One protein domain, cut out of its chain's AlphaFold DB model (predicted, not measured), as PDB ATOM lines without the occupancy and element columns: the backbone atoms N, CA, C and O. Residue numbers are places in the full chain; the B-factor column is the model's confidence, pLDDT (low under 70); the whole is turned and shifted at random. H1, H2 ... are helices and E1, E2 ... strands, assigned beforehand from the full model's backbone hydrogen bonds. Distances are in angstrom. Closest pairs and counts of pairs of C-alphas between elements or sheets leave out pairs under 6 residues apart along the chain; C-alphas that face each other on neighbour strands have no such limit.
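Overview. This is residues 138 to 233 and 245 to 327 of the 454 residues of the protein "Hypothetical protein" of Corethron hystrix (UniProt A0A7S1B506). A twisted, curled sheet of five strands wraps round the long helix H2, while the longest helix, H4, packs over the same face of the sheet and crosses H2 steeply; the outline of the whole is a rod. H1 packs side by side with H2, and H3 folds back from H2 as a helical hairpin near one end of the rod, where residues 194 to 200 stick out; the turn between E4 and E5 lies at the other end. The printed part has 179 residues, with four named helices and five named strands in the order H1 E1 H2 H3 E2 E3 E4 E5 H4, a mixed class of helices and strands. The sheet runs E1 E5 E4 E3 E2, all antiparallel. The whole is loose, with a radius of gyration of the C-alphas of 20.2 A and spans of 72 by 34 by 33 A.

Arrangement. H1, residues 138 to 151, touches H2, residues 165 to 191, at a shallow tilt of 18 degrees, opposite ways; their closest C-alphas, of Ala 147 and Ser 176, are 4.5 A apart. H1 is not on the sheet. Between these helices E1, residues 155 to 158, is an edge strand and the antiparallel neighbour of E5, residues 288 to 295, with N 157 and O 291 at 2.9 A. H2 and H3, residues 201 to 215, form a helical hairpin at a shallow tilt of 21 degrees; H2 touches with residues 185 to 189 alone, and the closest C-alphas, of Ile 189 and Arg 205, are 7.0 A apart. H3 only grazes the sheet, with its residues 210 to 215. E2, residues 216 to 227, is the other edge strand and pairs with E3, residues 247 to 262, with N 224 and O 255 at 2.9 A. E3 and E4, residues 266 to 282, form a hairpin, with N 256 and O 272 at 2.8 A. E4 and E5 form another, with N 279 and O 292 at 2.8 A; E3 E4 E5 is a meander, each strand the antiparallel neighbour of the one before. The sheet curls round H2, and H2 on one face of it makes two layers. H4, residues 297 to 326, is on the same face as H2, at a height over the sheet of 9.1 A; it lies over E4 and E3 and runs along the strands, at 1 degree to E3 on the local plane. H4 touches H2 at a steep tilt of 53 degrees, the same way, with the closest C-alphas, of Ile 181 and Ala 308, 4.6 A apart. H4 also touches H3 at a steep tilt of 67 degrees, with the closest C-alphas, of Ile 212 and Gly 315, 6.6 A apart. H1 touches H4 with residues 148 to 151 alone, the closest C-alphas being those of Leu 151 and Thr 297, 6.2 A apart. H1 and H3 are apart. In H1, H2, H3 and H4 every O i to N i+4 pair is within hydrogen-bond range.

Along the chain. H1 begins at C-alpha 138, (-14.479, 180.064, -21.865), and is 20.0 A long. E1 has four residues. H2 measures 38.9 A from C-alpha 165, (3.945, 183.555, -47.900), and H3 20.7 A. E2 is 33.2 A long and bends by 52 degrees at residue 219. E3, 45.1 A, bends by 53 degrees at residue 251, and E4, 47.2 A, by 59 degrees at residue 275. E5 is 19.6 A long. H4 measures 42.3 A and ends at C-alpha 326, (-0.781, 210.155, -11.130).

Size, cuts and confidence. The two C-alphas farthest apart, of Gly 198 and Gln 284, are 72.9 A apart. Residues 234 to 244 are cut out, and C-alphas 233 and 245 are 14.9 A apart across the cut, in the link from E2 to E3. Of the links that are printed whole, none is long. Mean pLDDT of the printed part is 78.2; 52 residues are under 70, among them residues 189 to 209 and 322 to 327.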
ATOM      1  N   SER A 138     -14.189 180.491 -20.489       58.19
ATOM      2  CA  SER A 138     -14.479 180.064 -21.865       58.19
ATOM      3  C   SER A 138     -13.889 181.032 -22.887       58.19
ATOM      4  O   SER A 138     -13.242 180.596 -23.831       58.19
ATOM      5  N   ASN A 139     -14.007 182.340 -22.646       60.47
ATOM      6  CA  ASN A 139     -13.529 183.363 -23.583       60.47
ATOM      7  C   ASN A 139     -11.993 183.416 -23.645       60.47
ATOM      8  O   ASN A 139     -11.420 183.663 -24.701       60.47
ATOM      9  N   LEU A 140     -11.305 183.152 -22.526       61.72
ATOM     10  CA  LEU A 140      -9.841 183.030 -22.509       61.72
ATOM     11  C   LEU A 140      -9.376 181.782 -23.266       61.72
ATOM     12  O   LEU A 140      -8.430 181.854 -24.047       61.72
ATOM     13  N   SER A 141     -10.067 180.658 -23.063       69.94
ATOM     14  CA  SER A 141      -9.808 179.431 -23.814       69.94
ATOM     15  C   SER A 141     -10.087 179.615 -25.306       69.94
ATOM     16  O   SER A 141      -9.388 179.034 -26.128       69.94
ATOM     17  N   GLU A 142     -11.079 180.426 -25.670       73.81
ATOM     18  CA  GLU A 142     -11.430 180.716 -27.057       73.81
ATOM     19  C   GLU A 142     -10.402 181.613 -27.755       73.81
ATOM     20  O   GLU A 142     -10.051 181.334 -28.899       73.81
ATOM     21  N   LEU A 143      -9.859 182.627 -27.073       67.44
ATOM     22  CA  LEU A 143      -8.776 183.463 -27.608       67.44
ATOM     23  C   LEU A 143      -7.497 182.654 -27.848       67.44
ATOM     24  O   LEU A 143      -6.889 182.764 -28.915       67.44
ATOM     25  N   GLU A 144      -7.121 181.791 -26.896       69.94
ATOM     26  CA  GLU A 144      -5.989 180.874 -27.073       69.94
ATOM     27  C   GLU A 144      -6.252 179.860 -28.193       69.94
ATOM     28  O   GLU A 144      -5.368 179.599 -29.009       69.94
ATOM     29  N   ARG A 145      -7.480 179.331 -28.286       71.69
ATOM     30  CA  ARG A 145      -7.887 178.423 -29.363       71.69
ATOM     31  C   ARG A 145      -7.841 179.115 -30.727       71.69
ATOM     32  O   ARG A 145      -7.329 178.541 -31.680       71.69
ATOM     33  N   SER A 146      -8.320 180.350 -30.830       71.94
ATOM     34  CA  SER A 146      -8.281 181.141 -32.064       71.94
ATOM     35  C   SER A 146      -6.842 181.418 -32.511       71.94
ATOM     36  O   SER A 146      -6.506 181.180 -33.670       71.94
ATOM     37  N   ALA A 147      -5.958 181.800 -31.580       68.25
ATOM     38  CA  ALA A 147      -4.530 181.962 -31.858       68.25
ATOM     39  C   ALA A 147      -3.889 180.644 -32.332       68.25
ATOM     40  O   ALA A 147      -3.159 180.626 -33.321       68.25
ATOM     41  N   SER A 148      -4.228 179.518 -31.694       67.06
ATOM     42  CA  SER A 148      -3.744 178.202 -32.127       67.06
ATOM     43  C   SER A 148      -4.204 177.819 -33.530       67.06
ATOM     44  O   SER A 148      -3.401 177.303 -34.299       67.06
ATOM     45  N   LEU A 149      -5.444 178.150 -33.901       67.56
ATOM     46  CA  LEU A 149      -5.990 177.851 -35.225       67.56
ATOM     47  C   LEU A 149      -5.320 178.659 -36.340       67.56
ATOM     48  O   LEU A 149      -5.191 178.160 -37.456       67.56
ATOM     49  N   LYS A 150      -4.907 179.899 -36.061       71.19
ATOM     50  CA  LYS A 150      -4.195 180.738 -37.037       71.19
ATOM     51  C   LYS A 150      -2.781 180.223 -37.289       71.19
ATOM     52  O   LYS A 150      -2.359 180.139 -38.436       71.19
ATOM     53  N   LEU A 151      -2.090 179.791 -36.233       68.50
ATOM     54  CA  LEU A 151      -0.751 179.204 -36.331       68.50
ATOM     55  C   LEU A 151      -0.761 177.786 -36.907       68.50
ATOM     56  O   LEU A 151       0.226 177.368 -37.505       68.50
ATOM     57  N   SER A 152      -1.862 177.045 -36.743       63.25
ATOM     58  CA  SER A 152      -1.971 175.660 -37.204       63.25
ATOM     59  C   SER A 152      -2.294 175.493 -38.676       63.25
ATOM     60  O   SER A 152      -2.305 174.367 -39.179       63.25
ATOM     61  N   ARG A 153      -2.585 176.583 -39.388       67.94
ATOM     62  CA  ARG A 153      -2.801 176.511 -40.828       67.94
ATOM     63  C   ARG A 153      -1.461 176.343 -41.517       67.94
ATOM     64  O   ARG A 153      -0.670 177.276 -41.608       67.94
ATOM     65  N   ARG A 154      -1.239 175.137 -42.034       67.38
ATOM     66  CA  ARG A 154      -0.159 174.873 -42.979       67.38
ATOM     67  C   ARG A 154      -0.278 175.859 -44.135       67.38
ATOM     68  O   ARG A 154      -1.327 175.934 -44.777       67.38
ATOM     69  N   LEU A 155       0.789 176.609 -44.382       81.75
ATOM     70  CA  LEU A 155       0.816 177.562 -45.478       81.75
ATOM     71  C   LEU A 155       1.165 176.805 -46.743       81.75
ATOM     72  O   LEU A 155       2.251 176.238 -46.857       81.75
ATOM     73  N   HIS A 156       0.206 176.763 -47.654       84.88
ATOM     74  CA  HIS A 156       0.365 176.206 -48.980       84.88
ATOM     75  C   HIS A 156       0.356 177.358 -49.964       84.88
ATOM     76  O   HIS A 156      -0.609 178.111 -49.995       84.88
ATOM     77  N   ALA A 157       1.414 177.454 -50.754       85.31
ATOM     78  CA  ALA A 157       1.496 178.381 -51.857       85.31
ATOM     79  C   ALA A 157       1.854 177.641 -53.138       85.31
ATOM     80  O   ALA A 157       2.590 176.651 -53.159       85.31
ATOM     81  N   THR A 158       1.309 178.135 -54.226       85.88
ATOM     82  CA  THR A 158       1.687 177.797 -55.590       85.88
ATOM     83  C   THR A 158       2.737 178.785 -56.094       85.88
ATOM     84  O   THR A 158       3.120 179.739 -55.420       85.88
ATOM     85  N   ARG A 159       3.196 178.596 -57.330       81.50
ATOM     86  CA  ARG A 159       4.086 179.553 -58.004       81.50
ATOM     87  C   ARG A 159       3.547 180.991 -58.096       81.50
ATOM     88  O   ARG A 159       4.334 181.892 -58.356       81.50
ATOM     89  N   TYR A 160       2.234 181.192 -57.972       82.56
ATOM     90  CA  TYR A 160       1.594 182.497 -58.168       82.56
ATOM     91  C   TYR A 160       1.548 183.351 -56.896       82.56
ATOM     92  O   TYR A 160       1.547 184.570 -56.987       82.56
ATOM     93  N   ASP A 161       1.531 182.707 -55.735       86.69
ATOM     94  CA  ASP A 161       1.292 183.292 -54.410       86.69
ATOM     95  C   ASP A 161       2.453 183.026 -53.438       86.69
ATOM     96  O   ASP A 161       2.445 183.476 -52.295       86.69
ATOM     97  N   ILE A 162       3.515 182.345 -53.886       83.44
ATOM     98  CA  ILE A 162       4.713 182.087 -53.073       83.44
ATOM     99  C   ILE A 162       5.362 183.368 -52.528       83.44
ATOM    100  O   ILE A 162       5.921 183.354 -51.431       83.44
ATOM    101  N   SER A 163       5.259 184.486 -53.254       84.56
ATOM    102  CA  SER A 163       5.760 185.791 -52.811       84.56
ATOM    103  C   SER A 163       4.988 186.367 -51.621       84.56
ATOM    104  O   SER A 163       5.531 187.205 -50.906       84.56
ATOM    105  N   GLU A 164       3.750 185.926 -51.385       86.81
ATOM    106  CA  GLU A 164       2.898 186.409 -50.291       86.81
ATOM    107  C   GLU A 164       3.145 185.650 -48.980       86.81
ATOM    108  O   GLU A 164       2.905 186.185 -47.896       86.81
ATOM    109  N   VAL A 165       3.709 184.437 -49.055       85.56
ATOM    110  CA  VAL A 165       3.945 183.555 -47.900       85.56
ATOM    111  C   VAL A 165       4.659 184.257 -46.736       85.56
ATOM    112  O   VAL A 165       4.180 184.127 -45.607       85.56
ATOM    113  N   PRO A 166       5.755 185.023 -46.936       86.06
ATOM    114  CA  PRO A 166       6.418 185.714 -45.830       86.06
ATOM    115  C   PRO A 166       5.504 186.719 -45.121       86.06
ATOM    116  O   PRO A 166       5.490 186.770 -43.890       86.06
ATOM    117  N   ALA A 167       4.709 187.481 -45.880       87.38
ATOM    118  CA  ALA A 167       3.777 188.456 -45.326       87.38
ATOM    119  C   ALA A 167       2.673 187.762 -44.516       87.38
ATOM    120  O   ALA A 167       2.404 188.161 -43.382       87.38
ATOM    121  N   THR A 168       2.119 186.661 -45.036       87.44
ATOM    122  CA  THR A 168       1.112 185.855 -44.331       87.44
ATOM    123  C   THR A 168       1.654 185.265 -43.025       87.44
ATOM    124  O   THR A 168       0.952 185.254 -42.015       87.44
ATOM    125  N   ILE A 169       2.909 184.797 -42.997       88.44
ATOM    126  CA  ILE A 169       3.543 184.306 -41.760       88.44
ATOM    127  C   ILE A 169       3.625 185.427 -40.724       88.44
ATOM    128  O   ILE A 169       3.246 185.225 -39.569       88.44
ATOM    129  N   VAL A 170       4.120 186.600 -41.127       89.50
ATOM    130  CA  VAL A 170       4.264 187.761 -40.237       89.50
ATOM    131  C   VAL A 170       2.911 188.181 -39.666       89.50
ATOM    132  O   VAL A 170       2.804 188.430 -38.464       89.50
ATOM    133  N   GLU A 171       1.870 188.223 -40.495       88.62
ATOM    134  CA  GLU A 171       0.512 188.560 -40.071       88.62
ATOM    135  C   GLU A 171      -0.048 187.532 -39.082       88.62
ATOM    136  O   GLU A 171      -0.448 187.904 -37.976       88.62
ATOM    137  N   ASN A 172       0.039 186.236 -39.401       88.12
ATOM    138  CA  ASN A 172      -0.404 185.164 -38.508       88.12
ATOM    139  C   ASN A 172       0.302 185.222 -37.146       88.12
ATOM    140  O   ASN A 172      -0.336 185.040 -36.104       88.12
ATOM    141  N   VAL A 173       1.611 185.502 -37.133       89.62
ATOM    142  CA  VAL A 173       2.392 185.679 -35.900       89.62
ATOM    143  C   VAL A 173       1.915 186.906 -35.129       89.62
ATOM    144  O   VAL A 173       1.679 186.794 -33.927       89.62
ATOM    145  N   ARG A 174       1.726 188.053 -35.796       90.00
ATOM    146  CA  ARG A 174       1.254 189.297 -35.170       90.00
ATOM    147  C   ARG A 174      -0.091 189.101 -34.486       90.00
ATOM    148  O   ARG A 174      -0.240 189.423 -33.306       90.00
ATOM    149  N   GLU A 175      -1.062 188.570 -35.218       87.50
ATOM    150  CA  GLU A 175      -2.420 188.369 -34.723       87.50
ATOM    151  C   GLU A 175      -2.453 187.379 -33.555       87.50
ATOM    152  O   GLU A 175      -3.122 187.618 -32.546       87.50
ATOM    153  N   SER A 176      -1.695 186.285 -33.666       89.19
ATOM    154  CA  SER A 176      -1.625 185.259 -32.624       89.19
ATOM    155  C   SER A 176      -0.937 185.783 -31.364       89.19
ATOM    156  O   SER A 176      -1.454 185.581 -30.263       89.19
ATOM    157  N   LEU A 177       0.171 186.523 -31.513       89.56
ATOM    158  CA  LEU A 177       0.871 187.171 -30.399       89.56
ATOM    159  C   LEU A 177      -0.057 188.135 -29.665       89.56
ATOM    160  O   LEU A 177      -0.191 188.061 -28.445       89.56
ATOM    161  N   SER A 178      -0.714 189.014 -30.423       88.25
ATOM    162  CA  SER A 178      -1.611 190.041 -29.899       88.25
ATOM    163  C   SER A 178      -2.776 189.424 -29.119       88.25
ATOM    164  O   SER A 178      -2.996 189.773 -27.957       88.25
ATOM    165  N   SER A 179      -3.451 188.426 -29.702       86.25
ATOM    166  CA  SER A 179      -4.551 187.701 -29.051       86.25
ATOM    167  C   SER A 179      -4.110 187.042 -27.739       86.25
ATOM    168  O   SER A 179      -4.794 187.123 -26.715       86.25
ATOM    169  N   MET A 180      -2.926 186.425 -27.731       88.12
ATOM    170  CA  MET A 180      -2.407 185.768 -26.534       88.12
ATOM    171  C   MET A 180      -1.987 186.757 -25.451       88.12
ATOM    172  O   MET A 180      -2.235 186.497 -24.271       88.12
ATOM    173  N   ILE A 181      -1.394 187.893 -25.820       89.00
ATOM    174  CA  ILE A 181      -1.086 188.956 -24.863       89.00
ATOM    175  C   ILE A 181      -2.379 189.509 -24.260       89.00
ATOM    176  O   ILE A 181      -2.466 189.606 -23.036       89.00
ATOM    177  N   ASP A 182      -3.405 189.793 -25.068       84.12
ATOM    178  CA  ASP A 182      -4.704 190.275 -24.577       84.12
ATOM    179  C   ASP A 182      -5.342 189.280 -23.593       84.12
ATOM    180  O   ASP A 182      -5.717 189.644 -22.473       84.12
ATOM    181  N   ALA A 183      -5.372 187.989 -23.940       83.50
ATOM    182  CA  ALA A 183      -5.867 186.943 -23.047       83.50
ATOM    183  C   ALA A 183      -5.106 186.925 -21.704       83.50
ATOM    184  O   ALA A 183      -5.703 186.822 -20.624       83.50
ATOM    185  N   ARG A 184      -3.775 187.074 -21.739       86.00
ATOM    186  CA  ARG A 184      -2.936 187.083 -20.532       86.00
ATOM    187  C   ARG A 184      -3.106 188.356 -19.711       86.00
ATOM    188  O   ARG A 184      -3.176 188.254 -18.485       86.00
ATOM    189  N   LEU A 185      -3.251 189.518 -20.342       82.69
ATOM    190  CA  LEU A 185      -3.556 190.788 -19.676       82.69
ATOM    191  C   LEU A 185      -4.889 190.712 -18.930       82.69
ATOM    192  O   LEU A 185      -4.949 191.000 -17.730       82.69
ATOM    193  N   ARG A 186      -5.941 190.224 -19.599       78.62
ATOM    194  CA  ARG A 186      -7.255 189.994 -18.978       78.62
ATOM    195  C   ARG A 186      -7.144 189.064 -17.775       78.62
ATOM    196  O   ARG A 186      -7.682 189.375 -16.713       78.62
ATOM    197  N   ARG A 187      -6.396 187.960 -17.896       78.75
ATOM    198  CA  ARG A 187      -6.165 187.025 -16.783       78.75
ATOM    199  C   ARG A 187      -5.421 187.677 -15.615       78.75
ATOM    200  O   ARG A 187      -5.847 187.510 -14.474       78.75
ATOM    201  N   CYS A 188      -4.356 188.438 -15.870       74.19
ATOM    202  CA  CYS A 188      -3.604 189.140 -14.822       74.19
ATOM    203  C   CYS A 188      -4.507 190.103 -14.042       74.19
ATOM    204  O   CYS A 188      -4.486 190.143 -12.814       74.19
ATOM    205  N   ILE A 189      -5.383 190.816 -14.743       69.81
ATOM    206  CA  ILE A 189      -6.292 191.798 -14.144       69.81
ATOM    207  C   ILE A 189      -7.417 191.125 -13.354       69.81
ATOM    208  O   ILE A 189      -7.850 191.642 -12.320       69.81
ATOM    209  N   VAL A 190      -7.843 189.932 -13.775       69.56
ATOM    210  CA  VAL A 190      -8.727 189.080 -12.974       69.56
ATOM    211  C   VAL A 190      -8.031 188.594 -11.699       69.56
ATOM    212  O   VAL A 190      -8.659 188.580 -10.645       69.56
ATOM    213  N   LEU A 191      -6.742 188.258 -11.730       66.75
ATOM    214  CA  LEU A 191      -6.011 187.850 -10.521       66.75
ATOM    215  C   LEU A 191      -5.828 189.003  -9.525       66.75
ATOM    216  O   LEU A 191      -5.960 188.800  -8.316       66.75
ATOM    217  N   LEU A 192      -5.690 190.241 -10.010       62.97
ATOM    218  CA  LEU A 192      -5.757 191.445  -9.170       62.97
ATOM    219  C   LEU A 192      -7.124 191.610  -8.454       62.97
ATOM    220  O   LEU A 192      -7.267 192.466  -7.577       62.97
ATOM    221  N   ARG A 193      -8.148 190.795  -8.773       54.50
ATOM    222  CA  ARG A 193      -9.416 190.714  -8.017       54.50
ATOM    223  C   ARG A 193      -9.288 190.027  -6.664       54.50
ATOM    224  O   ARG A 193     -10.020 190.420  -5.760       54.50
ATOM    225  N   GLY A 194      -8.401 189.038  -6.534       49.88
ATOM    226  CA  GLY A 194      -8.373 188.123  -5.386       49.88
ATOM    227  C   GLY A 194      -7.823 188.726  -4.091       49.88
ATOM    228  O   GLY A 194      -8.187 188.290  -3.003       49.88
ATOM    229  N   LYS A 195      -6.987 189.764  -4.177       49.03
ATOM    230  CA  LYS A 195      -6.487 190.482  -2.990       49.03
ATOM    231  C   LYS A 195      -7.577 191.416  -2.472       49.03
ATOM    232  O   LYS A 195      -8.372 191.879  -3.269       49.03
ATOM    233  N   LYS A 196      -7.703 191.708  -1.182       41.19
ATOM    234  CA  LYS A 196      -8.832 192.483  -0.611       41.19
ATOM    235  C   LYS A 196      -8.544 193.997  -0.595       41.19
ATOM    236  O   LYS A 196      -7.864 194.460   0.302       41.19
ATOM    237  N   ILE A 197      -9.036 194.771  -1.567       45.19
ATOM    238  CA  ILE A 197      -8.870 196.244  -1.626       45.19
ATOM    239  C   ILE A 197     -10.112 196.890  -2.270       45.19
ATOM    240  O   ILE A 197     -10.122 197.107  -3.468       45.19
ATOM    241  N   GLY A 198     -11.162 197.190  -1.502       46.72
ATOM    242  CA  GLY A 198     -12.145 198.257  -1.797       46.72
ATOM    243  C   GLY A 198     -13.022 198.222  -3.074       46.72
ATOM    244  O   GLY A 198     -12.733 197.608  -4.097       46.72
ATOM    245  N   VAL A 199     -14.140 198.951  -3.012       46.91
ATOM    246  CA  VAL A 199     -15.226 198.991  -4.017       46.91
ATOM    247  C   VAL A 199     -14.876 199.824  -5.273       46.91
ATOM    248  O   VAL A 199     -15.462 199.609  -6.330       46.91
ATOM    249  N   GLN A 200     -13.837 200.675  -5.248       54.84
ATOM    250  CA  GLN A 200     -13.387 201.483  -6.408       54.84
ATOM    251  C   GLN A 200     -12.689 200.689  -7.544       54.84
ATOM    252  O   GLN A 200     -12.203 201.249  -8.526       54.84
ATOM    253  N   ARG A 201     -12.631 199.360  -7.447       59.31
ATOM    254  CA  ARG A 201     -11.814 198.504  -8.320       59.31
ATOM    255  C   ARG A 201     -12.271 198.361  -9.760       59.31
ATOM    256  O   ARG A 201     -11.430 198.172 -10.632       59.31
ATOM    257  N   ASN A 202     -13.571 198.352 -10.027       60.28
ATOM    258  CA  ASN A 202     -14.046 197.997 -11.367       60.28
ATOM    259  C   ASN A 202     -13.747 199.107 -12.390       60.28
ATOM    260  O   ASN A 202     -13.309 198.799 -13.497       60.28
ATOM    261  N   SER A 203     -13.868 200.380 -11.997       64.31
ATOM    262  CA  SER A 203     -13.511 201.521 -12.850       64.31
ATOM    263  C   SER A 203     -11.997 201.633 -13.055       64.31
ATOM    264  O   SER A 203     -11.549 201.853 -14.178       64.31
ATOM    265  N   MET A 204     -11.194 201.406 -12.009       64.25
ATOM    266  CA  MET A 204      -9.729 201.400 -12.106       64.25
ATOM    267  C   MET A 204      -9.212 200.266 -13.008       64.25
ATOM    268  O   MET A 204      -8.264 200.472 -13.756       64.25
ATOM    269  N   ARG A 205      -9.864 199.094 -13.017       63.00
ATOM    270  CA  ARG A 205      -9.528 197.973 -13.918       63.00
ATOM    271  C   ARG A 205      -9.822 198.264 -15.377       63.00
ATOM    272  O   ARG A 205      -8.977 197.986 -16.218       63.00
ATOM    273  N   ALA A 206     -11.011 198.789 -15.666       64.12
ATOM    274  CA  ALA A 206     -11.370 199.175 -17.025       64.12
ATOM    275  C   ALA A 206     -10.398 200.244 -17.540       64.12
ATOM    276  O   ALA A 206      -9.911 200.129 -18.657       64.12
ATOM    277  N   LYS A 207     -10.021 201.206 -16.685       67.00
ATOM    278  CA  LYS A 207      -8.984 202.202 -16.984       67.00
ATOM    279  C   LYS A 207      -7.603 201.579 -17.194       67.00
ATOM    280  O   LYS A 207      -6.926 201.960 -18.136       67.00
ATOM    281  N   LEU A 208      -7.191 200.610 -16.372       68.12
ATOM    282  CA  LEU A 208      -5.900 199.929 -16.517       68.12
ATOM    283  C   LEU A 208      -5.828 199.138 -17.830       68.12
ATOM    284  O   LEU A 208      -4.877 199.302 -18.583       68.12
ATOM    285  N   LEU A 209      -6.854 198.332 -18.130       67.75
ATOM    286  CA  LEU A 209      -6.984 197.611 -19.401       67.75
ATOM    287  C   LEU A 209      -6.968 198.569 -20.585       67.75
ATOM    288  O   LEU A 209      -6.229 198.353 -21.537       67.75
ATOM    289  N   HIS A 210      -7.764 199.633 -20.507       70.25
ATOM    290  CA  HIS A 210      -7.852 200.635 -21.557       70.25
ATOM    291  C   HIS A 210      -6.508 201.340 -21.777       70.25
ATOM    292  O   HIS A 210      -6.086 201.500 -22.916       70.25
ATOM    293  N   ASN A 211      -5.798 201.694 -20.705       71.12
ATOM    294  CA  ASN A 211      -4.487 202.330 -20.793       71.12
ATOM    295  C   ASN A 211      -3.429 201.381 -21.363       71.12
ATOM    296  O   ASN A 211      -2.648 201.806 -22.208       71.12
ATOM    297  N   ILE A 212      -3.415 200.106 -20.960       74.56
ATOM    298  CA  ILE A 212      -2.500 199.111 -21.541       74.56
ATOM    299  C   ILE A 212      -2.822 198.909 -23.024       74.56
ATOM    300  O   ILE A 212      -1.926 199.010 -23.849       74.56
ATOM    301  N   ALA A 213      -4.089 198.698 -23.384       72.12
ATOM    302  CA  ALA A 213      -4.495 198.500 -24.776       72.12
ATOM    303  C   ALA A 213      -4.194 199.724 -25.657       72.12
ATOM    304  O   ALA A 213      -3.809 199.577 -26.809       72.12
ATOM    305  N   LYS A 214      -4.320 200.940 -25.115       74.62
ATOM    306  CA  LYS A 214      -3.996 202.175 -25.838       74.62
ATOM    307  C   LYS A 214      -2.490 202.383 -26.022       74.62
ATOM    308  O   LYS A 214      -2.081 203.032 -26.978       74.62
ATOM    309  N   THR A 215      -1.678 201.901 -25.086       78.44
ATOM    310  CA  THR A 215      -0.226 202.139 -25.081       78.44
ATOM    311  C   THR A 215       0.572 200.990 -25.676       78.44
ATOM    312  O   THR A 215       1.715 201.207 -26.070       78.44
ATOM    313  N   MET A 216      -0.001 199.788 -25.747       84.62
ATOM    314  CA  MET A 216       0.680 198.610 -26.257       84.62
ATOM    315  C   MET A 216       0.553 198.514 -27.778       84.62
ATOM    316  O   MET A 216      -0.550 198.407 -28.311       84.62
ATOM    317  N   THR A 217       1.684 198.475 -28.471       86.06
ATOM    318  CA  THR A 217       1.745 198.251 -29.918       86.06
ATOM    319  C   THR A 217       2.818 197.220 -30.258       86.06
ATOM    320  O   THR A 217       3.762 197.007 -29.498       86.06
ATOM    321  N   ILE A 218       2.662 196.547 -31.402       87.75
ATOM    322  CA  ILE A 218       3.657 195.613 -31.948       87.75
ATOM    323  C   ILE A 218       4.172 196.213 -33.266       87.75
ATOM    324  O   ILE A 218       3.671 195.845 -34.333       87.75
ATOM    325  N   PRO A 219       5.084 197.205 -33.215       84.38
ATOM    326  CA  PRO A 219       5.509 197.957 -34.395       84.38
ATOM    327  C   PRO A 219       6.249 197.104 -35.425       84.38
ATOM    328  O   PRO A 219       6.090 197.321 -36.624       84.38
ATOM    329  N   ASN A 220       7.050 196.137 -34.973       88.31
ATOM    330  CA  ASN A 220       7.918 195.367 -35.852       88.31
ATOM    331  C   ASN A 220       7.887 193.878 -35.509       88.31
ATOM    332  O   ASN A 220       7.883 193.498 -34.338       88.31
ATOM    333  N   ILE A 221       7.875 193.051 -36.552       90.12
ATOM    334  CA  ILE A 221       8.068 191.606 -36.464       90.12
ATOM    335  C   ILE A 221       8.987 191.208 -37.610       90.12
ATOM    336  O   ILE A 221       8.654 191.407 -38.777       90.12
ATOM    337  N   VAL A 222      10.124 190.622 -37.262       90.69
ATOM    338  CA  VAL A 222      11.088 190.068 -38.209       90.69
ATOM    339  C   VAL A 222      11.019 188.554 -38.118       90.69
ATOM    340  O   VAL A 222      11.085 188.000 -37.022       90.69
ATOM    341  N   THR A 223      10.886 187.884 -39.257       90.06
ATOM    342  CA  THR A 223      10.860 186.422 -39.347       90.06
ATOM    343  C   THR A 223      12.055 185.915 -40.146       90.06
ATOM    344  O   THR A 223      12.484 186.543 -41.114       90.06
ATOM    345  N   SER A 224      12.601 184.772 -39.742       90.12
ATOM    346  CA  SER A 224      13.669 184.078 -40.458       90.12
ATOM    347  C   SER A 224      13.487 182.565 -40.375       90.12
ATOM    348  O   SER A 224      12.839 182.031 -39.470       90.12
ATOM    349  N   PHE A 225      14.063 181.864 -41.346       88.62
ATOM    350  CA  PHE A 225      14.149 180.409 -41.367       88.62
ATOM    351  C   PHE A 225      15.617 180.021 -41.416       88.62
ATOM    352  O   PHE A 225      16.352 180.493 -42.281       88.62
ATOM    353  N   HIS A 226      16.025 179.165 -40.490       88.44
ATOM    354  CA  HIS A 226      17.372 178.622 -40.425       88.44
ATOM    355  C   HIS A 226      17.310 177.157 -40.818       88.44
ATOM    356  O   HIS A 226      16.588 176.382 -40.196       88.44
ATOM    357  N   VAL A 227      18.023 176.774 -41.872       85.25
ATOM    358  CA  VAL A 227      18.083 175.371 -42.287       85.25
ATOM    359  C   VAL A 227      18.949 174.615 -41.289       85.25
ATOM    360  O   VAL A 227      20.103 174.978 -41.068       85.25
ATOM    361  N   SER A 228      18.393 173.570 -40.684       73.19
ATOM    362  CA  SER A 228      19.149 172.675 -39.811       73.19
ATOM    363  C   SER A 228      19.811 171.617 -40.691       73.19
ATOM    364  O   SER A 228      19.171 170.645 -41.085       73.19
ATOM    365  N   LEU A 229      21.076 171.843 -41.054       66.75
ATOM    366  CA  LEU A 229      21.885 170.880 -41.817       66.75
ATOM    367  C   LEU A 229      22.515 169.796 -40.925       66.75
ATOM    368  O   LEU A 229      23.138 168.867 -41.439       66.75
ATOM    369  N   ASP A 230      22.316 169.890 -39.609       54.78
ATOM    370  CA  ASP A 230      22.849 168.960 -38.617       54.78
ATOM    371  C   ASP A 230      22.152 167.594 -38.730       54.78
ATOM    372  O   ASP A 230      21.149 167.315 -38.074       54.78
ATOM    373  N   GLY A 231      22.681 166.739 -39.609       47.66
ATOM    374  CA  GLY A 231      22.320 165.324 -39.696       47.66
ATOM    375  C   GLY A 231      21.890 164.845 -41.082       47.66
ATOM    376  O   GLY A 231      20.755 164.421 -41.273       47.66
ATOM    377  N   GLY A 232      22.810 164.834 -42.051       44.47
ATOM    378  CA  GLY A 232      22.754 163.864 -43.155       44.47
ATOM    379  C   GLY A 232      21.724 164.099 -44.267       44.47
ATOM    380  O   GLY A 232      21.494 163.184 -45.058       44.47
ATOM    381  N   LEU A 233      21.150 165.298 -44.413       48.34
ATOM    382  CA  LEU A 233      20.360 165.628 -45.617       48.34
ATOM    383  C   LEU A 233      21.191 165.633 -46.902       48.34
ATOM    384  O   LEU A 233      20.647 165.399 -47.976       48.34
ATOM    385  N   SER A 245      10.706 161.040 -56.849       55.88
ATOM    386  CA  SER A 245      10.190 162.023 -55.894       55.88
ATOM    387  C   SER A 245      10.168 163.443 -56.470       55.88
ATOM    388  O   SER A 245      11.111 164.218 -56.331       55.88
ATOM    389  N   SER A 246       9.025 163.849 -57.016       73.81
ATOM    390  CA  SER A 246       8.681 165.244 -57.339       73.81
ATOM    391  C   SER A 246       8.618 166.176 -56.115       73.81
ATOM    392  O   SER A 246       8.000 167.233 -56.182       73.81
ATOM    393  N   LYS A 247       9.188 165.803 -54.962       79.25
ATOM    394  CA  LYS A 247       8.979 166.456 -53.669       79.25
ATOM    395  C   LYS A 247      10.284 166.533 -52.880       79.25
ATOM    396  O   LYS A 247      10.837 165.512 -52.498       79.25
ATOM    397  N   ILE A 248      10.715 167.750 -52.573       81.75
ATOM    398  CA  ILE A 248      11.878 168.065 -51.738       81.75
ATOM    399  C   ILE A 248      11.365 168.546 -50.380       81.75
ATOM    400  O   ILE A 248      10.440 169.357 -50.326       81.75
ATOM    401  N   SER A 249      11.940 168.061 -49.280       84.88
ATOM    402  CA  SER A 249      11.603 168.509 -47.923       84.88
ATOM    403  C   SER A 249      12.865 168.930 -47.178       84.88
ATOM    404  O   SER A 249      13.826 168.170 -47.121       84.88
ATOM    405  N   VAL A 250      12.856 170.145 -46.634       85.12
ATOM    406  CA  VAL A 250      13.983 170.767 -45.935       85.12
ATOM    407  C   VAL A 250      13.553 171.081 -44.500       85.12
ATOM    408  O   VAL A 250      12.626 171.881 -44.325       85.12
ATOM    409  N   PRO A 251      14.185 170.490 -43.473       87.56
ATOM    410  CA  PRO A 251      13.946 170.865 -42.093       87.56
ATOM    411  C   PRO A 251      14.516 172.247 -41.805       87.56
ATOM    412  O   PRO A 251      15.621 172.606 -42.214       87.56
ATOM    413  N   VAL A 252      13.726 173.035 -41.091       88.94
ATOM    414  CA  VAL A 252      14.043 174.416 -40.751       88.94
ATOM    415  C   VAL A 252      13.689 174.696 -39.302       88.94
ATOM    416  O   VAL A 252      12.726 174.162 -38.761       88.94
ATOM    417  N   THR A 253      14.420 175.610 -38.689       92.06
ATOM    418  CA  THR A 253      14.000 176.283 -37.468       92.06
ATOM    419  C   THR A 253      13.459 177.653 -37.851       92.06
ATOM    420  O   THR A 253      14.167 178.497 -38.404       92.06
ATOM    421  N   PHE A 254      12.176 177.862 -37.594       92.50
ATOM    422  CA  PHE A 254      11.520 179.151 -37.723       92.50
ATOM    423  C   PHE A 254      11.877 180.032 -36.528       92.50
ATOM    424  O   PHE A 254      11.739 179.599 -35.385       92.50
ATOM    425  N   HIS A 255      12.271 181.274 -36.791       93.81
ATOM    426  CA  HIS A 255      12.480 182.303 -35.784       93.81
ATOM    427  C   HIS A 255      11.614 183.523 -36.091       93.81
ATOM    428  O   HIS A 255      11.498 183.952 -37.238       93.81
ATOM    429  N   ALA A 256      11.031 184.112 -35.052       93.44
ATOM    430  CA  ALA A 256      10.392 185.415 -35.123       93.44
ATOM    431  C   ALA A 256      10.837 186.287 -33.951       93.44
ATOM    432  O   ALA A 256      10.767 185.871 -32.794       93.44
ATOM    433  N   VAL A 257      11.263 187.506 -34.256       94.06
ATOM    434  CA  VAL A 257      11.585 188.542 -33.275       94.06
ATOM    435  C   VAL A 257      10.530 189.628 -33.400       94.06
ATOM    436  O   VAL A 257      10.399 190.237 -34.459       94.06
ATOM    437  N   ALA A 258       9.753 189.842 -32.343       93.69
ATOM    438  CA  ALA A 258       8.723 190.871 -32.306       93.69
ATOM    439  C   ALA A 258       9.057 191.914 -31.243       93.69
ATOM    440  O   ALA A 258       9.304 191.572 -30.087       93.69
ATOM    441  N   ASP A 259       9.017 193.183 -31.626       92.12
ATOM    442  CA  ASP A 259       9.175 194.294 -30.698       92.12
ATOM    443  C   ASP A 259       7.802 194.712 -30.187       92.12
ATOM    444  O   ASP A 259       6.893 194.980 -30.970       92.12
ATOM    445  N   ILE A 260       7.644 194.752 -28.866       90.94
ATOM    446  CA  ILE A 260       6.399 195.132 -28.199       90.94
ATOM    447  C   ILE A 260       6.655 196.416 -27.427       90.94
ATOM    448  O   ILE A 260       7.390 196.423 -26.438       90.94
ATOM    449  N   ALA A 261       6.057 197.508 -27.884       88.56
ATOM    450  CA  ALA A 261       6.193 198.818 -27.274       88.56
ATOM    451  C   ALA A 261       5.046 199.081 -26.291       88.56
ATOM    452  O   ALA A 261       3.892 198.790 -26.589       88.56
ATOM    453  N   PHE A 262       5.368 199.650 -25.132       85.19
ATOM    454  CA  PHE A 262       4.432 200.197 -24.151       85.19
ATOM    455  C   PHE A 262       4.659 201.711 -24.049       85.19
ATOM    456  O   PHE A 262       5.499 202.187 -23.277       85.19
ATOM    457  N   GLY A 263       3.925 202.477 -24.854       80.06
ATOM    458  CA  GLY A 263       4.196 203.898 -25.071       80.06
ATOM    459  C   GLY A 263       5.506 204.123 -25.834       80.06
ATOM    460  O   GLY A 263       6.001 203.231 -26.515       80.06
ATOM    461  N   GLU A 264       6.078 205.320 -25.718       74.75
ATOM    462  CA  GLU A 264       7.213 205.746 -26.557       74.75
ATOM    463  C   GLU A 264       8.576 205.191 -26.111       74.75
ATOM    464  O   GLU A 264       9.495 205.099 -26.916       74.75
ATOM    465  N   GLN A 265       8.728 204.825 -24.834       78.25
ATOM    466  CA  GLN A 265      10.050 204.575 -24.236       78.25
ATOM    467  C   GLN A 265      10.298 203.122 -23.821       78.25
ATOM    468  O   GLN A 265      11.433 202.751 -23.533       78.25
ATOM    469  N   ASN A 266       9.262 202.281 -23.763       83.88
ATOM    470  CA  ASN A 266       9.388 200.931 -23.218       83.88
ATOM    471  C   ASN A 266       9.181 199.885 -24.306       83.88
ATOM    472  O   ASN A 266       8.066 199.411 -24.498       83.88
ATOM    473  N   VAL A 267      10.260 199.485 -24.973       88.19
ATOM    474  CA  VAL A 267      10.234 198.374 -25.931       88.19
ATOM    475  C   VAL A 267      10.682 197.084 -25.241       88.19
ATOM    476  O   VAL A 267      11.603 197.062 -24.422       88.19
ATOM    477  N   LEU A 268       9.978 195.996 -25.524       91.75
ATOM    478  CA  LEU A 268      10.312 194.643 -25.112       91.75
ATOM    479  C   LEU A 268      10.365 193.766 -26.359       91.75
ATOM    480  O   LEU A 268       9.330 193.501 -26.964       91.75
ATOM    481  N   SER A 269      11.553 193.284 -26.702       92.56
ATOM    482  CA  SER A 269      11.719 192.311 -27.779       92.56
ATOM    483  C   SER A 269      11.418 190.906 -27.262       92.56
ATOM    484  O   SER A 269      11.955 190.481 -26.235       92.56
ATOM    485  N   VAL A 270      10.554 190.185 -27.969       93.75
ATOM    486  CA  VAL A 270      10.251 188.777 -27.713       93.75
ATOM    487  C   VAL A 270      10.764 187.929 -28.859       93.75
ATOM    488  O   VAL A 270      10.639 188.297 -30.026       93.75
ATOM    489  N   ILE A 271      11.333 186.780 -28.514       93.31
ATOM    490  CA  ILE A 271      11.863 185.823 -29.479       93.31
ATOM    491  C   ILE A 271      10.996 184.572 -29.419       93.31
ATOM    492  O   ILE A 271      10.745 184.012 -28.347       93.31
ATOM    493  N   LEU A 272      10.535 184.151 -30.587       93.38
ATOM    494  CA  LEU A 272       9.791 182.927 -30.817       93.38
ATOM    495  C   LEU A 272      10.644 182.042 -31.717       93.38
ATOM    496  O   LEU A 272      11.167 182.511 -32.725       93.38
ATOM    497  N   ALA A 273      10.772 180.772 -31.358       92.31
ATOM    498  CA  ALA A 273      11.453 179.781 -32.175       92.31
ATOM    499  C   ALA A 273      10.573 178.538 -32.292       92.31
ATOM    500  O   ALA A 273       9.843 178.204 -31.359       92.31
ATOM    501  N   SER A 274      10.605 177.857 -33.427       91.88
ATOM    502  CA  SER A 274       9.938 176.567 -33.557       91.88
ATOM    503  C   SER A 274      10.550 175.738 -34.679       91.88
ATOM    504  O   SER A 274      10.817 176.295 -35.745       91.88
ATOM    505  N   PRO A 275      10.765 174.426 -34.488       90.94
ATOM    506  CA  PRO A 275      11.146 173.554 -35.588       90.94
ATOM    507  C   PRO A 275      10.015 173.455 -36.620       90.94
ATOM    508  O   PRO A 275       8.845 173.706 -36.333       90.94
ATOM    509  N   GLY A 276      10.358 173.089 -37.846       89.44
ATOM    510  CA  GLY A 276       9.430 172.974 -38.958       89.44
ATOM    511  C   GLY A 276      10.083 172.344 -40.182       89.44
ATOM    512  O   GLY A 276      11.247 171.966 -40.160       89.44
ATOM    513  N   ASN A 277       9.319 172.241 -41.265       88.56
ATOM    514  CA  ASN A 277       9.758 171.722 -42.553       88.56
ATOM    515  C   ASN A 277       9.186 172.586 -43.684       88.56
ATOM    516  O   ASN A 277       7.984 172.867 -43.717       88.56
ATOM    517  N   ILE A 278      10.020 172.940 -44.658       88.44
ATOM    518  CA  ILE A 278       9.596 173.528 -45.932       88.44
ATOM    519  C   ILE A 278       9.608 172.421 -46.977       88.44
ATOM    520  O   ILE A 278      10.602 171.731 -47.163       88.44
ATOM    521  N   THR A 279       8.481 172.213 -47.646       87.31
ATOM    522  CA  THR A 279       8.337 171.184 -48.677       87.31
ATOM    523  C   THR A 279       8.063 171.839 -50.018       87.31
ATOM    524  O   THR A 279       7.054 172.522 -50.147       87.31
ATOM    525  N   GLY A 280       8.910 171.613 -51.013       85.88
ATOM    526  CA  GLY A 280       8.672 172.030 -52.391       85.88
ATOM    527  C   GLY A 280       8.271 170.840 -53.254       85.88
ATOM    528  O   GLY A 280       8.844 169.764 -53.101       85.88
ATOM    529  N   MET A 281       7.310 171.008 -54.161       83.00
ATOM    530  CA  MET A 281       7.050 170.031 -55.223       83.00
ATOM    531  C   MET A 281       7.462 170.570 -56.588       83.00
ATOM    532  O   MET A 281       7.342 171.765 -56.853       83.00
ATOM    533  N   HIS A 282       7.928 169.679 -57.454       76.38
ATOM    534  CA  HIS A 282       8.380 169.943 -58.809       76.38
ATOM    535  C   HIS A 282       7.524 169.152 -59.810       76.38
ATOM    536  O   HIS A 282       7.433 167.935 -59.710       76.38
ATOM    537  N   ASN A 283       6.922 169.820 -60.801       63.16
ATOM    538  CA  ASN A 283       6.293 169.139 -61.940       63.16
ATOM    539  C   ASN A 283       7.112 169.424 -63.213       63.16
ATOM    540  O   ASN A 283       6.995 170.520 -63.756       63.16
ATOM    541  N   GLN A 284       7.950 168.474 -63.654       56.78
ATOM    542  CA  GLN A 284       8.682 168.431 -64.943       56.78
ATOM    543  C   GLN A 284       9.430 169.731 -65.365       56.78
ATOM    544  O   GLN A 284       8.893 170.561 -66.097       56.78
ATOM    545  N   GLY A 285      10.675 169.931 -64.892       56.19
ATOM    546  CA  GLY A 285      11.466 171.181 -65.015       56.19
ATOM    547  C   GLY A 285      12.399 171.456 -63.810       56.19
ATOM    548  O   GLY A 285      12.647 170.552 -63.026       56.19
ATOM    549  N   ILE A 286      12.890 172.698 -63.627       57.44
ATOM    550  CA  ILE A 286      13.754 173.109 -62.478       57.44
ATOM    551  C   ILE A 286      12.992 173.942 -61.412       57.44
ATOM    552  O   ILE A 286      13.415 174.050 -60.266       57.44
ATOM    553  N   LYS A 287      11.829 174.529 -61.743       65.94
ATOM    554  CA  LYS A 287      11.089 175.441 -60.839       65.94
ATOM    555  C   LYS A 287      10.046 174.738 -59.962       65.94
ATOM    556  O   LYS A 287       9.214 174.004 -60.490       65.94
ATOM    557  N   PHE A 288      10.026 175.030 -58.660       68.94
ATOM    558  CA  PHE A 288       8.984 174.552 -57.743       68.94
ATOM    559  C   PHE A 288       7.582 174.986 -58.201       68.94
ATOM    560  O   PHE A 288       7.333 176.160 -58.471       68.94
ATOM    561  N   SER A 289       6.658 174.029 -58.295       77.25
ATOM    562  CA  SER A 289       5.252 174.259 -58.635       77.25
ATOM    563  C   SER A 289       4.429 174.649 -57.408       77.25
ATOM    564  O   SER A 289       3.527 175.485 -57.507       77.25
ATOM    565  N   THR A 290       4.761 174.069 -56.252       83.69
ATOM    566  CA  THR A 290       4.130 174.362 -54.962       83.69
ATOM    567  C   THR A 290       5.160 174.338 -53.841       83.69
ATOM    568  O   THR A 290       6.121 173.570 -53.888       83.69
ATOM    569  N   VAL A 291       4.947 175.175 -52.830       86.38
ATOM    570  CA  VAL A 291       5.716 175.211 -51.589       86.38
ATOM    571  C   VAL A 291       4.748 175.147 -50.419       86.38
ATOM    572  O   VAL A 291       3.735 175.837 -50.377       86.38
ATOM    573  N   ALA A 292       5.055 174.287 -49.459       87.81
ATOM    574  CA  ALA A 292       4.292 174.126 -48.240       87.81
ATOM    575  C   ALA A 292       5.202 174.326 -47.031       87.81
ATOM    576  O   ALA A 292       6.141 173.555 -46.829       87.81
ATOM    577  N   VAL A 293       4.897 175.325 -46.208       88.00
ATOM    578  CA  VAL A 293       5.607 175.606 -44.957       88.00
ATOM    579  C   VAL A 293       4.820 174.983 -43.813       88.00
ATOM    580  O   VAL A 293       3.648 175.299 -43.598       88.00
ATOM    581  N   ASN A 294       5.458 174.063 -43.095       88.25
ATOM    582  CA  ASN A 294       4.909 173.433 -41.905       88.25
ATOM    583  C   ASN A 294       5.766 173.819 -40.700       88.25
ATOM    584  O   ASN A 294       6.966 173.573 -40.707       88.25
ATOM    585  N   ILE A 295       5.166 174.414 -39.678       88.69
ATOM    586  CA  ILE A 295       5.854 174.806 -38.445       88.69
ATOM    587  C   ILE A 295       5.257 173.971 -37.317       88.69
ATOM    588  O   ILE A 295       4.044 173.764 -37.293       88.69
ATOM    589  N   ASP A 296       6.076 173.498 -36.381       87.94
ATOM    590  CA  ASP A 296       5.585 172.834 -35.180       87.94
ATOM    591  C   ASP A 296       4.773 173.835 -34.354       87.94
ATOM    592  O   ASP A 296       5.280 174.739 -33.682       87.94
ATOM    593  N   THR A 297       3.462 173.681 -34.455       84.31
ATOM    594  CA  THR A 297       2.486 174.565 -33.830       84.31
ATOM    595  C   THR A 297       2.503 174.437 -32.314       84.31
ATOM    596  O   THR A 297       2.247 175.419 -31.623       84.31
ATOM    597  N   THR A 298       2.844 173.263 -31.781       86.12
ATOM    598  CA  THR A 298       2.833 172.985 -30.343       86.12
ATOM    599  C   THR A 298       3.986 173.708 -29.668       86.12
ATOM    600  O   THR A 298       3.782 174.431 -28.687       86.12
ATOM    601  N   VAL A 299       5.193 173.571 -30.226       88.38
ATOM    602  CA  VAL A 299       6.385 174.273 -29.733       88.38
ATOM    603  C   VAL A 299       6.202 175.781 -29.877       88.38
ATOM    604  O   VAL A 299       6.410 176.530 -28.917       88.38
ATOM    605  N   LEU A 300       5.718 176.226 -31.038       88.50
ATOM    606  CA  LEU A 300       5.470 177.637 -31.295       88.50
ATOM    607  C   LEU A 300       4.457 178.224 -30.296       88.50
ATOM    608  O   LEU A 300       4.715 179.271 -29.702       88.50
ATOM    609  N   LEU A 301       3.342 177.533 -30.039       88.00
ATOM    610  CA  LEU A 301       2.327 177.955 -29.068       88.00
ATOM    611  C   LEU A 301       2.863 178.041 -27.641       88.00
ATOM    612  O   LEU A 301       2.510 178.967 -26.911       88.00
ATOM    613  N   ASN A 302       3.717 177.108 -27.228       88.62
ATOM    614  CA  ASN A 302       4.342 177.156 -25.907       88.62
ATOM    615  C   ASN A 302       5.266 178.373 -25.765       88.62
ATOM    616  O   ASN A 302       5.237 179.051 -24.730       88.62
ATOM    617  N   ASN A 303       6.005 178.710 -26.823       91.00
ATOM    618  CA  ASN A 303       6.792 179.938 -26.874       91.00
ATOM    619  C   ASN A 303       5.899 181.180 -26.812       91.00
ATOM    620  O   ASN A 303       6.123 182.043 -25.961       91.00
ATOM    621  N   PHE A 304       4.819 181.232 -27.594       90.88
ATOM    622  CA  PHE A 304       3.847 182.321 -27.502       90.88
ATOM    623  C   PHE A 304       3.257 182.465 -26.096       90.88
ATOM    624  O   PHE A 304       3.180 183.577 -25.580       90.88
ATOM    625  N   ARG A 305       2.857 181.367 -25.439       89.19
ATOM    626  CA  ARG A 305       2.291 181.398 -24.075       89.19
ATOM    627  C   ARG A 305       3.280 181.992 -23.081       89.19
ATOM    628  O   ARG A 305       2.889 182.808 -22.242       89.19
ATOM    629  N   SER A 306       4.539 181.582 -23.183       90.69
ATOM    630  CA  SER A 306       5.615 182.019 -22.295       90.69
ATOM    631  C   SER A 306       5.927 183.502 -22.493       90.69
ATOM    632  O   SER A 306       5.905 184.266 -21.524       90.69
ATOM    633  N   GLN A 307       6.104 183.932 -23.745       93.19
ATOM    634  CA  GLN A 307       6.377 185.331 -24.073       93.19
ATOM    635  C   GLN A 307       5.181 186.233 -23.745       93.19
ATOM    636  O   GLN A 307       5.343 187.247 -23.072       93.19
ATOM    637  N   ALA A 308       3.954 185.838 -24.100       91.25
ATOM    638  CA  ALA A 308       2.750 186.612 -23.798       91.25
ATOM    639  C   ALA A 308       2.536 186.809 -22.289       91.25
ATOM    640  O   ALA A 308       2.097 187.875 -21.856       91.25
ATOM    641  N   LYS A 309       2.870 185.806 -21.464       90.19
ATOM    642  CA  LYS A 309       2.836 185.936 -20.000       90.19
ATOM    643  C   LYS A 309       3.829 186.995 -19.513       90.19
ATOM    644  O   LYS A 309       3.461 187.815 -18.673       90.19
ATOM    645  N   LEU A 310       5.057 186.984 -20.032       90.19
ATOM    646  CA  LEU A 310       6.103 187.944 -19.671       90.19
ATOM    647  C   LEU A 310       5.724 189.369 -20.094       90.19
ATOM    648  O   LEU A 310       5.829 190.305 -19.303       90.19
ATOM    649  N   VAL A 311       5.208 189.518 -21.311       90.94
ATOM    650  CA  VAL A 311       4.732 190.794 -21.853       90.94
ATOM    651  C   VAL A 311       3.583 191.347 -21.019       90.94
ATOM    652  O   VAL A 311       3.637 192.496 -20.586       90.94
ATOM    653  N   ALA A 312       2.562 190.531 -20.744       88.81
ATOM    654  CA  ALA A 312       1.406 190.956 -19.961       88.81
ATOM    655  C   ALA A 312       1.807 191.400 -18.548       88.81
ATOM    656  O   ALA A 312       1.339 192.424 -18.057       88.81
ATOM    657  N   ALA A 313       2.712 190.658 -17.910       85.31
ATOM    658  CA  ALA A 313       3.272 191.019 -16.618       85.31
ATOM    659  C   ALA A 313       3.985 192.377 -16.635       85.31
ATOM    660  O   ALA A 313       3.687 193.239 -15.806       85.31
ATOM    661  N   LYS A 314       4.895 192.582 -17.598       86.75
ATOM    662  CA  LYS A 314       5.634 193.840 -17.746       86.75
ATOM    663  C   LYS A 314       4.684 195.006 -18.028       86.75
ATOM    664  O   LYS A 314       4.801 196.047 -17.390       86.75
ATOM    665  N   GLY A 315       3.706 194.810 -18.912       85.31
ATOM    666  CA  GLY A 315       2.693 195.814 -19.238       85.31
ATOM    667  C   GLY A 315       1.854 196.230 -18.030       85.31
ATOM    668  O   GLY A 315       1.688 197.421 -17.771       85.31
ATOM    669  N   VAL A 316       1.380 195.265 -17.234       82.62
ATOM    670  CA  VAL A 316       0.630 195.554 -16.001       82.62
ATOM    671  C   VAL A 316       1.490 196.309 -14.990       82.62
ATOM    672  O   VAL A 316       1.010 197.286 -14.422       82.62
ATOM    673  N   ALA A 317       2.745 195.902 -14.784       80.88
ATOM    674  CA  ALA A 317       3.653 196.582 -13.861       80.88
ATOM    675  C   ALA A 317       3.930 198.034 -14.287       80.88
ATOM    676  O   ALA A 317       3.840 198.947 -13.467       80.88
ATOM    677  N   LEU A 318       4.195 198.266 -15.576       81.50
ATOM    678  CA  LEU A 318       4.439 199.605 -16.117       81.50
ATOM    679  C   LEU A 318       3.233 200.525 -15.926       81.50
ATOM    680  O   LEU A 318       3.375 201.634 -15.412       81.50
ATOM    681  N   VAL A 319       2.033 200.064 -16.284       75.00
ATOM    682  CA  VAL A 319       0.837 200.905 -16.154       75.00
ATOM    683  C   VAL A 319       0.434 201.079 -14.689       75.00
ATOM    684  O   VAL A 319       0.005 202.166 -14.313       75.00
ATOM    685  N   ALA A 320       0.629 200.078 -13.826       74.25
ATOM    686  CA  ALA A 320       0.427 200.244 -12.385       74.25
ATOM    687  C   ALA A 320       1.331 201.348 -11.806       74.25
ATOM    688  O   ALA A 320       0.855 202.181 -11.035       74.25
ATOM    689  N   ASN A 321       2.596 201.417 -12.236       73.44
ATOM    690  CA  ASN A 321       3.515 202.485 -11.837       73.44
ATOM    691  C   ASN A 321       3.040 203.860 -12.316       73.44
ATOM    692  O   ASN A 321       3.029 204.808 -11.534       73.44
ATOM    693  N   MET A 322       2.573 203.960 -13.565       68.62
ATOM    694  CA  MET A 322       2.019 205.209 -14.103       68.62
ATOM    695  C   MET A 322       0.778 205.665 -13.324       68.62
ATOM    696  O   MET A 322       0.653 206.838 -12.978       68.62
ATOM    697  N   VAL A 323      -0.130 204.745 -12.987       66.06
ATOM    698  CA  VAL A 323      -1.346 205.068 -12.221       66.06
ATOM    699  C   VAL A 323      -1.000 205.537 -10.803       66.06
ATOM    700  O   VAL A 323      -1.569 206.528 -10.346       66.06
ATOM    701  N   ASN A 324      -0.039 204.894 -10.135       62.03
ATOM    702  CA  ASN A 324       0.411 205.297  -8.798       62.03
ATOM    703  C   ASN A 324       1.149 206.646  -8.797       62.03
ATOM    704  O   ASN A 324       1.071 207.372  -7.813       62.03
ATOM    705  N   SER A 325       1.833 207.013  -9.888       59.38
ATOM    706  CA  SER A 325       2.445 208.347 -10.006       59.38
ATOM    707  C   SER A 325       1.432 209.473 -10.233       59.38
ATOM    708  O   SER A 325       1.700 210.614  -9.874       59.38
ATOM    709  N   VAL A 326       0.268 209.164 -10.818       53.91
ATOM    710  CA  VAL A 326      -0.781 210.155 -11.130       53.91
ATOM    711  C   VAL A 326      -1.751 210.344  -9.963       53.91
ATOM    712  O   VAL A 326      -2.299 211.428  -9.786       53.91
ATOM    713  N   PHE A 327      -1.935 209.313  -9.139       47.88
ATOM    714  CA  PHE A 327      -2.643 209.401  -7.867       47.88
ATOM    715  C   PHE A 327      -1.649 209.126  -6.742       47.88
ATOM    716  O   PHE A 327      -1.621 207.995  -6.243       47.88
TER     717      PHE A 327